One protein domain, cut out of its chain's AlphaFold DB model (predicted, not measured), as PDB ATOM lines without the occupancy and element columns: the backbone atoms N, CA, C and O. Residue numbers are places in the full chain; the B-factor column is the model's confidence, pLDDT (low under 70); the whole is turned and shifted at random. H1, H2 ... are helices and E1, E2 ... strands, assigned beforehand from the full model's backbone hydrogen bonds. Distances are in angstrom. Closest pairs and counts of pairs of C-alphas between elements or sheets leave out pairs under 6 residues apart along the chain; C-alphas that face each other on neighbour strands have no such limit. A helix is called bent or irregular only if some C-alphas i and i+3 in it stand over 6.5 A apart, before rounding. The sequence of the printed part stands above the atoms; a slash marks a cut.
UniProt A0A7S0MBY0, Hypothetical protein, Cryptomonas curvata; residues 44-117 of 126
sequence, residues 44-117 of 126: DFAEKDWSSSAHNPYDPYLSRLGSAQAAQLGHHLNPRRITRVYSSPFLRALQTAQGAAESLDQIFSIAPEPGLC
ATOM      1  N   ASP A  44     108.017 113.108  70.592       95.75
ATOM      2  CA  ASP A  44     109.217 112.958  69.745       95.75
ATOM      3  C   ASP A  44     108.939 112.346  68.356       95.75
ATOM      4  O   ASP A  44     109.754 112.471  67.443       95.75
ATOM      5  N   PHE A  45     107.773 111.718  68.166       94.19
ATOM      6  CA  PHE A  45     107.306 111.260  66.850       94.19
ATOM      7  C   PHE A  45     106.598 112.374  66.061       94.19
ATOM      8  O   PHE A  45     106.617 112.346  64.829       94.19
ATOM      9  N   ALA A  46     105.995 113.348  66.751       95.00
ATOM     10  CA  ALA A  46     105.331 114.502  66.143       95.00
ATOM     11  C   ALA A  46     106.306 115.669  65.888       95.00
ATOM     12  O   ALA A  46     106.244 116.320  64.846       95.00
ATOM     13  N   GLU A  47     107.228 115.908  66.820       95.31
ATOM     14  CA  GLU A  47     108.171 117.027  66.852       95.31
ATOM     15  C   GLU A  47     109.598 116.481  67.011       95.31
ATOM     16  O   GLU A  47     110.079 116.247  68.119       95.31
ATOM     17  N   LYS A  48     110.293 116.255  65.889       92.38
ATOM     18  CA  LYS A  48     111.608 115.576  65.864       92.38
ATOM     19  C   LYS A  48     112.677 116.256  66.722       92.38
ATOM     20  O   LYS A  48     113.498 115.573  67.326       92.38
ATOM     21  N   ASP A  49     112.648 117.584  66.778       94.19
ATOM     22  CA  ASP A  49     113.638 118.395  67.489       94.19
ATOM     23  C   ASP A  49     113.265 118.641  68.964       94.19
ATOM     24  O   ASP A  49     114.015 119.296  69.687       94.19
ATOM     25  N   TRP A  50     112.132 118.104  69.441       94.56
ATOM     26  CA  TRP A  50     111.627 118.277  70.812       94.56
ATOM     27  C   TRP A  50     112.685 117.984  71.886       94.56
ATOM     28  O   TRP A  50     112.870 118.756  72.829       94.56
ATOM     29  N   SER A  51     113.443 116.900  71.706       93.69
ATOM     30  CA  SER A  51     114.477 116.444  72.644       93.69
ATOM     31  C   SER A  51     115.628 117.441  72.832       93.69
ATOM     32  O   SER A  51     116.321 117.365  73.843       93.69
ATOM     33  N   SER A  52     115.813 118.402  71.919       94.12
ATOM     34  CA  SER A  52     116.840 119.450  72.036       94.12
ATOM     35  C   SER A  52     116.524 120.522  73.089       94.12
ATOM     36  O   SER A  52     117.435 121.196  73.562       94.12
ATOM     37  N   SER A  53     115.249 120.673  73.469       92.75
ATOM     38  CA  SER A  53     114.783 121.657  74.463       92.75
ATOM     39  C   SER A  53     114.005 121.040  75.634       92.75
ATOM     40  O   SER A  53     113.676 121.732  76.599       92.75
ATOM     41  N   ALA A  54     113.736 119.733  75.588       92.44
ATOM     42  CA  ALA A  54     113.069 118.995  76.652       92.44
ATOM     43  C   ALA A  54     113.906 118.919  77.944       92.44
ATOM     44  O   ALA A  54     115.071 118.536  77.927       92.44
ATOM     45  N   HIS A  55     113.273 119.177  79.095       91.94
ATOM     46  CA  HIS A  55     113.906 119.016  80.413       91.94
ATOM     47  C   HIS A  55     114.285 117.555  80.731       91.94
ATOM     48  O   HIS A  55     115.266 117.306  81.427       91.94
ATOM     49  N   ASN A  56     113.527 116.589  80.201       90.62
ATOM     50  CA  ASN A  56     113.856 115.165  80.237       90.62
ATOM     51  C   ASN A  56     113.654 114.565  78.832       90.62
ATOM     52  O   ASN A  56     112.538 114.153  78.514       90.62
ATOM     53  N   PRO A  57     114.694 114.507  77.982       92.81
ATOM     54  CA  PRO A  57     114.569 113.990  76.618       92.81
ATOM     55  C   PRO A  57     114.405 112.461  76.550       92.81
ATOM     56  O   PRO A  57     114.093 111.936  75.484       92.81
ATOM     57  N   TYR A  58     114.612 111.739  77.659       92.56
ATOM     58  CA  TYR A  58     114.615 110.272  77.692       92.56
ATOM     59  C   TYR A  58     113.243 109.645  77.981       92.56
ATOM     60  O   TYR A  58     113.047 108.468  77.683       92.56
ATOM     61  N   ASP A  59     112.282 110.409  78.514       95.00
ATOM     62  CA  ASP A  59     110.899 109.943  78.703       95.00
ATOM     63  C   ASP A  59     109.876 110.933  78.111       95.00
ATOM     64  O   ASP A  59     109.313 111.767  78.828       95.00
ATOM     65  N   PRO A  60     109.654 110.887  76.783       96.38
ATOM     66  CA  PRO A  60     108.720 111.775  76.103       96.38
ATOM     67  C   PRO A  60     107.273 111.575  76.560       96.38
ATOM     68  O   PRO A  60     106.791 110.450  76.712       96.38
ATOM     69  N   TYR A  61     106.566 112.695  76.708       97.31
ATOM     70  CA  TYR A  61     105.123 112.747  76.940       97.31
ATOM     71  C   TYR A  61     104.323 112.492  75.647       97.31
ATOM     72  O   TYR A  61     104.887 112.338  74.561       97.31
ATOM     73  N   LEU A  62     102.994 112.416  75.744       98.12
ATOM     74  CA  LEU A  62     102.107 112.246  74.589       98.12
ATOM     75  C   LEU A  62     101.983 113.517  73.739       98.12
ATOM     76  O   LEU A  62     101.835 114.618  74.264       98.12
ATOM     77  N   SER A  63     101.954 113.368  72.415       97.81
ATOM     78  CA  SER A  63     101.590 114.474  71.523       97.81
ATOM     79  C   SER A  63     100.132 114.904  71.764       97.81
ATOM     80  O   SER A  63      99.333 114.171  72.356       97.81
ATOM     81  N   ARG A  64      99.720 116.060  71.227       97.56
ATOM     82  CA  ARG A  64      98.303 116.478  71.254       97.56
ATOM     83  C   ARG A  64      97.369 115.436  70.613       97.56
ATOM     84  O   ARG A  64      96.228 115.293  71.047       97.56
ATOM     85  N   LEU A  65      97.846 114.708  69.598       98.31
ATOM     86  CA  LEU A  65      97.117 113.593  68.991       98.31
ATOM     87  C   LEU A  65      97.145 112.353  69.901       98.31
ATOM     88  O   LEU A  65      96.116 111.699  70.052       98.31
ATOM     89  N   GLY A  66      98.264 112.081  70.575       98.38
ATOM     90  CA  GLY A  66      98.376 111.025  71.583       98.38
ATOM     91  C   GLY A  66      97.370 111.177  72.731       98.38
ATOM     92  O   GLY A  66      96.690 110.214  73.087       98.38
ATOM     93  N   SER A  67      97.179 112.391  73.253       98.38
ATOM     94  CA  SER A  67      96.156 112.665  74.276       98.38
ATOM     95  C   SER A  67      94.729 112.401  73.770       98.38
ATOM     96  O   SER A  67      93.911 111.830  74.490       98.38
ATOM     97  N   ALA A  68      94.428 112.744  72.512       98.31
ATOM     98  CA  ALA A  68      93.130 112.445  71.903       98.31
ATOM     99  C   ALA A  68      92.916 110.932  71.683       98.31
ATOM    100  O   ALA A  68      91.821 110.423  71.921       98.31
ATOM    101  N   GLN A  69      93.965 110.199  71.291       98.56
ATOM    102  CA  GLN A  69      93.951 108.734  71.187       98.56
ATOM    103  C   GLN A  69      93.703 108.071  72.556       98.56
ATOM    104  O   GLN A  69      92.956 107.096  72.630       98.56
ATOM    105  N   ALA A  70      94.273 108.607  73.641       98.19
ATOM    106  CA  ALA A  70      94.051 108.108  75.000       98.19
ATOM    107  C   ALA A  70      92.581 108.262  75.444       98.19
ATOM    108  O   ALA A  70      91.988 107.304  75.940       98.19
ATOM    109  N   ALA A  71      91.953 109.413  75.185       97.81
ATOM    110  CA  ALA A  71      90.527 109.607  75.471       97.81
ATOM    111  C   ALA A  71      89.627 108.669  74.639       97.81
ATOM    112  O   ALA A  71      88.732 108.003  75.168       97.81
ATOM    113  N   GLN A  72      89.915 108.526  73.337       98.25
ATOM    114  CA  GLN A  72      89.212 107.586  72.451       98.25
ATOM    115  C   GLN A  72      89.343 106.126  72.918       98.25
ATOM    116  O   GLN A  72      88.370 105.371  72.853       98.25
ATOM    117  N   LEU A  73      90.514 105.733  73.432       98.00
ATOM    118  CA  LEU A  73      90.735 104.428  74.056       98.00
ATOM    119  C   LEU A  73      89.835 104.237  75.284       98.00
ATOM    120  O   LEU A  73      89.210 103.185  75.406       98.00
ATOM    121  N   GLY A  74      89.725 105.235  76.165       96.25
ATOM    122  CA  GLY A  74      88.832 105.185  77.324       96.25
ATOM    123  C   GLY A  74      87.369 104.986  76.931       96.25
ATOM    124  O   GLY A  74      86.750 104.005  77.343       96.25
ATOM    125  N   HIS A  75      86.845 105.815  76.023       96.06
ATOM    126  CA  HIS A  75      85.482 105.660  75.501       96.06
ATOM    127  C   HIS A  75      85.246 104.287  74.842       96.06
ATOM    128  O   HIS A  75      84.188 103.680  75.019       96.06
ATOM    129  N   HIS A  76      86.239 103.749  74.121       96.81
ATOM    130  CA  HIS A  76      86.176 102.397  73.566       96.81
ATOM    131  C   HIS A  76      86.162 101.320  74.665       96.81
ATOM    132  O   HIS A  76      85.442 100.322  74.551       96.81
ATOM    133  N   LEU A  77      86.942 101.493  75.736       95.81
ATOM    134  CA  LEU A  77      87.038 100.542  76.842       95.81
ATOM    135  C   LEU A  77      85.835 100.580  77.799       95.81
ATOM    136  O   LEU A  77      85.507  99.536  78.361       95.81
ATOM    137  N   ASN A  78      85.131 101.709  77.921       94.00
ATOM    138  CA  ASN A  78      84.024 101.921  78.862       94.00
ATOM    139  C   ASN A  78      82.991 100.767  78.935       94.00
ATOM    140  O   ASN A  78      82.861 100.144  79.997       94.00
ATOM    141  N   PRO A  79      82.345 100.327  77.831       94.44
ATOM    142  CA  PRO A  79      81.367  99.232  77.879       94.44
ATOM    143  C   PRO A  79      81.954  97.853  78.245       94.44
ATOM    144  O   PRO A  79      81.193  96.911  78.478       94.44
ATOM    145  N   ARG A  80      83.286  97.687  78.314       93.62
ATOM    146  CA  ARG A  80      83.928  96.417  78.711       93.62
ATOM    147  C   ARG A  80      84.009  96.214  80.231       93.62
ATOM    148  O   ARG A  80      84.359  95.103  80.633       93.62
ATOM    149  N   ARG A  81      83.639  97.222  81.042       90.44
ATOM    150  CA  ARG A  81      83.672  97.213  82.522       90.44
ATOM    151  C   ARG A  81      85.073  96.913  83.068       90.44
ATOM    152  O   ARG A  81      85.326  95.849  83.632       90.44
ATOM    153  N   ILE A  82      85.996  97.848  82.852       94.25
ATOM    154  CA  ILE A  82      87.363  97.771  83.386       94.25
ATOM    155  C   ILE A  82      87.316  97.781  84.925       94.25
ATOM    156  O   ILE A  82      86.522  98.498  85.525       94.25
ATOM    157  N   THR A  83      88.148  96.965  85.575       93.88
ATOM    158  CA  THR A  83      88.166  96.820  87.047       93.88
ATOM    159  C   THR A  83      89.497  97.204  87.690       93.88
ATOM    160  O   THR A  83      89.536  97.477  88.887       93.88
ATOM    161  N   ARG A  84      90.587  97.229  86.916       94.62
ATOM    162  CA  ARG A  84      91.938  97.629  87.333       94.62
ATOM    163  C   ARG A  84      92.663  98.244  86.139       94.62
ATOM    164  O   ARG A  84      92.454  97.790  85.015       94.62
ATOM    165  N   VAL A  85      93.538  99.213  86.392       96.38
ATOM    166  CA  VAL A  85      94.428  99.802  85.383       96.38
ATOM    167  C   VAL A  85      95.864  99.671  85.881       96.38
ATOM    168  O   VAL A  85      96.213 100.204  86.933       96.38
ATOM    169  N   TYR A  86      96.683  98.949  85.121       97.25
ATOM    170  CA  TYR A  86      98.127  98.843  85.320       97.25
ATOM    171  C   TYR A  86      98.820  99.548  84.157       97.25
ATOM    172  O   TYR A  86      98.309  99.505  83.035       97.25
ATOM    173  N   SER A  87      99.963 100.182  84.400       97.88
ATOM    174  CA  SER A  87     100.737 100.823  83.335       97.88
ATOM    175  C   SER A  87     102.238 100.688  83.551       97.88
ATOM    176  O   SER A  87     102.708 100.494  84.670       97.88
ATOM    177  N   SER A  88     102.987 100.821  82.461       97.56
ATOM    178  CA  SER A  88     104.436 101.020  82.503       97.56
ATOM    179  C   SER A  88     104.748 102.337  83.235       97.56
ATOM    180  O   SER A  88     103.989 103.294  83.066       97.56
ATOM    181  N   PRO A  89     105.840 102.444  84.015       96.56
ATOM    182  CA  PRO A  89     106.165 103.669  84.755       96.56
ATOM    183  C   PRO A  89     106.568 104.865  83.870       96.56
ATOM    184  O   PRO A  89     106.688 105.973  84.382       96.56
ATOM    185  N   PHE A  90     106.763 104.669  82.561       96.88
ATOM    186  CA  PHE A  90     107.064 105.744  81.611       96.88
ATOM    187  C   PHE A  90     105.906 106.740  81.439       96.88
ATOM    188  O   PHE A  90     104.744 106.348  81.296       96.88
ATOM    189  N   LEU A  91     106.232 108.027  81.329       97.12
ATOM    190  CA  LEU A  91     105.305 109.155  81.250       97.12
ATOM    191  C   LEU A  91     104.257 108.987  80.141       97.12
ATOM    192  O   LEU A  91     103.062 109.098  80.406       97.12
ATOM    193  N   ARG A  92     104.676 108.613  78.925       97.50
ATOM    194  CA  ARG A  92     103.775 108.267  77.804       97.50
ATOM    195  C   ARG A  92     102.739 107.190  78.145       97.50
ATOM    196  O   ARG A  92     101.603 107.253  77.678       97.50
ATOM    197  N   ALA A  93     103.110 106.186  78.938       98.12
ATOM    198  CA  ALA A  93     102.234 105.074  79.297       98.12
ATOM    199  C   ALA A  93     101.304 105.451  80.458       98.12
ATOM    200  O   ALA A  93     100.116 105.126  80.417       98.12
ATOM    201  N   LEU A  94     101.806 106.196  81.447       97.88
ATOM    202  CA  LEU A  94     100.993 106.779  82.515       97.88
ATOM    203  C   LEU A  94      99.943 107.747  81.950       97.88
ATOM    204  O   LEU A  94      98.766 107.601  82.256       97.88
ATOM    205  N   GLN A  95     100.328 108.648  81.043       98.00
ATOM    206  CA  GLN A  95      99.407 109.575  80.373       98.00
ATOM    207  C   GLN A  95      98.390 108.861  79.468       98.00
ATOM    208  O   GLN A  95      97.231 109.268  79.424       98.00
ATOM    209  N   THR A  96      98.779 107.772  78.789       98.38
ATOM    210  CA  THR A  96      97.824 106.960  78.005       98.38
ATOM    211  C   THR A  96      96.791 106.305  78.923       98.38
ATOM    212  O   THR A  96      95.599 106.327  78.629       98.38
ATOM    213  N   ALA A  97      97.238 105.754  80.055       97.62
ATOM    214  CA  ALA A  97      96.360 105.167  81.063       97.62
ATOM    215  C   ALA A  97      95.464 106.219  81.743       97.62
ATOM    216  O   ALA A  97      94.300 105.930  82.009       97.62
ATOM    217  N   GLN A  98      95.972 107.434  81.972       97.12
ATOM    218  CA  GLN A  98      95.229 108.545  82.568       97.12
ATOM    219  C   GLN A  98      94.145 109.082  81.634       97.12
ATOM    220  O   GLN A  98      92.981 109.044  82.016       97.12
ATOM    221  N   GLY A  99      94.475 109.490  80.403       96.81
ATOM    222  CA  GLY A  99      93.468 110.003  79.463       96.81
ATOM    223  C   GLY A  99      92.386 108.968  79.124       96.81
ATOM    224  O   GLY A  99      91.225 109.319  78.909       96.81
ATOM    225  N   ALA A 100      92.740 107.676  79.155       96.75
ATOM    226  CA  ALA A 100      91.768 106.594  79.082       96.75
ATOM    227  C   ALA A 100      90.902 106.500  80.351       96.75
ATOM    228  O   ALA A 100      89.686 106.416  80.229       96.75
ATOM    229  N   ALA A 101      91.490 106.541  81.552       94.81
ATOM    230  CA  ALA A 101      90.760 106.459  82.821       94.81
ATOM    231  C   ALA A 101      89.826 107.657  83.074       94.81
ATOM    232  O   ALA A 101      88.721 107.463  83.570       94.81
ATOM    233  N   GLU A 102      90.226 108.865  82.674       93.88
ATOM    234  CA  GLU A 102      89.404 110.087  82.690       93.88
ATOM    235  C   GLU A 102      88.179 109.997  81.760       93.88
ATOM    236  O   GLU A 102      87.218 110.746  81.916       93.88
ATOM    237  N   SER A 103      88.204 109.060  80.807       92.69
ATOM    238  CA  SER A 103      87.178 108.841  79.780       92.69
ATOM    239  C   SER A 103      86.311 107.588  80.037       92.69
ATOM    240  O   SER A 103      85.630 107.113  79.120       92.69
ATOM    241  N   LEU A 104      86.351 107.050  81.266       91.62
ATOM    242  CA  LEU A 104      85.537 105.935  81.780       91.62
ATOM    243  C   LEU A 104      84.539 106.440  82.841       91.62
ATOM    244  O   LEU A 104      84.853 107.353  83.598       91.62
ATOM    245  N   ASP A 105      83.376 105.794  82.978       89.44
ATOM    246  CA  ASP A 105      82.299 106.227  83.898       89.44
ATOM    247  C   ASP A 105      82.603 106.007  85.406       89.44
ATOM    248  O   ASP A 105      81.705 106.047  86.250       89.44
ATOM    249  N   GLN A 106      83.854 105.717  85.774       86.62
ATOM    250  CA  GLN A 106      84.270 105.402  87.142       86.62
ATOM    251  C   GLN A 106      85.731 105.806  87.394       86.62
ATOM    252  O   GLN A 106      86.592 105.660  86.530       86.62
ATOM    253  N   ILE A 107      86.026 106.267  88.613       84.88
ATOM    254  CA  ILE A 107      87.378 106.677  89.020       84.88
ATOM    255  C   ILE A 107      88.266 105.437  89.214       84.88
ATOM    256  O   ILE A 107      87.878 104.488  89.900       84.88
ATOM    257  N   PHE A 108      89.484 105.471  88.667       87.88
ATOM    258  CA  PHE A 108      90.511 104.446  88.867       87.88
ATOM    259  C   PHE A 108      91.752 105.018  89.549       87.88
ATOM    260  O   PHE A 108      92.184 106.128  89.248       87.88
ATOM    261  N   SER A 109      92.389 104.202  90.390       92.81
ATOM    262  CA  SER A 109      93.819 104.347  90.658       92.81
ATOM    263  C   SER A 109      94.593 103.597  89.574       92.81
ATOM    264  O   SER A 109      94.296 102.430  89.299       92.81
ATOM    265  N   ILE A 110      95.564 104.266  88.951       95.62
ATOM    266  CA  ILE A 110      96.516 103.648  88.023       95.62
ATOM    267  C   ILE A 110      97.650 103.071  88.866       95.62
ATOM    268  O   ILE A 110      98.245 103.794  89.660       95.62
ATOM    269  N   ALA A 111      97.969 101.793  88.682       96.56
ATOM    270  CA  ALA A 111      99.127 101.161  89.303       96.56
ATOM    271  C   ALA A 111     100.325 101.173  88.331       96.56
ATOM    272  O   ALA A 111     100.281 100.452  87.327       96.56
ATOM    273  N   PRO A 112     101.392 101.958  88.586       96.69
ATOM    274  CA  PRO A 112     102.650 101.822  87.862       96.69
ATOM    275  C   PRO A 112     103.299 100.490  88.245       96.69
ATOM    276  O   PRO A 112     103.514 100.222  89.425       96.69
ATOM    277  N   GLU A 113     103.614  99.664  87.254       97.38
ATOM    278  CA  GLU A 113     104.209  98.342  87.438       97.38
ATOM    279  C   GLU A 113     105.532  98.273  86.656       97.38
ATOM    280  O   GLU A 113     105.503  98.212  85.423       97.38
ATOM    281  N   PRO A 114     106.701  98.296  87.327       94.88
ATOM    282  CA  PRO A 114     108.006  98.170  86.673       94.88
ATOM    283  C   PRO A 114     108.173  96.889  85.841       94.88
ATOM    284  O   PRO A 114     108.920  96.891  84.865       94.88
ATOM    285  N   GLY A 115     107.438  95.815  86.154       96.06
ATOM    286  CA  GLY A 115     107.356  94.613  85.318       96.06
ATOM    287  C   GLY A 115     106.716  94.831  83.937       96.06
ATOM    288  O   GLY A 115     106.804  93.948  83.086       96.06
ATOM    289  N   LEU A 116     106.097  95.994  83.691       95.81
ATOM    290  CA  LEU A 116     105.553  96.425  82.396       95.81
ATOM    291  C   LEU A 116     106.462  97.434  81.665       95.81
ATOM    292  O   LEU A 116     106.011  98.109  80.736       95.81
ATOM    293  N   CYS A 117     107.727  97.584  82.066       94.25
ATOM    294  CA  CYS A 117     108.725  98.317  81.282       94.25
ATOM    295  C   CYS A 117     108.943  97.688  79.893       94.25
ATOM    296  O   CYS A 117     108.805  96.481  79.698       94.25
TER     297      CYS A 117
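Overview. This is residues 44 to 117 of the 126 residues of the protein "Hypothetical protein" of Cryptomonas curvata (UniProt A0A7S0MBY0). A short helix, H2, is packed between a longer helix, H1, and a small pair of parallel strands, E1 and E2. A winding stretch with no named element, residues 44 to 63, extends from the beginning of H1 and makes one end of the elongated outline. The printed part has 74 residues, with two named helices and two named strands in the order H1, E1, H2, E2. It is mostly helix by its named elements, but these hold 34 residues, under half of the printed part. It is only just compact, close to loose, with a radius of gyration of the C-alphas of 13.4 A and spans of 41 by 26 by 15 A.

Arrangement. Strands E1, residues 85 to 87, and E2, residues 110 to 112, are parallel neighbours at 30 degrees. N 111 and O 85 are 2.9 A apart, within hydrogen-bond range. With H2, residues 91 to 101, they form a strand-helix-strand unit, two parallel strands with a helix between them along the chain, and its crossover is right-handed. The closest C-alphas of H2 and E1 are those of Leu 94 and Ser 87, 6.0 A apart. H1, residues 64 to 80, touches H2, closest at the C-alphas of Gly 74 and Ala 100, 3.7 A apart. Their lines stand at a steep tilt of 44 degrees, the same way. H1 and E2 are apart. Every O i to N i+4 pair is within hydrogen-bond range in H2, and 11 of 13 are in H1.

Along the chain. H1 runs 25.8 A from C-alpha 64 at (98.303, 116.478, 71.254); it is irregular, with C-alphas 76 and 79 7.2 A apart. H2 is 14.9 A long, E1 6.7 A, and E2 6.4 A, ending at C-alpha 112 at (102.650, 101.822, 87.862).

Size, cuts and confidence. The C-alphas farthest apart, those of Ser 52 and Arg 81, are 41.3 A apart. The printed part has no cut, and no link between named elements is long. No printed residue is under 70 in pLDDT.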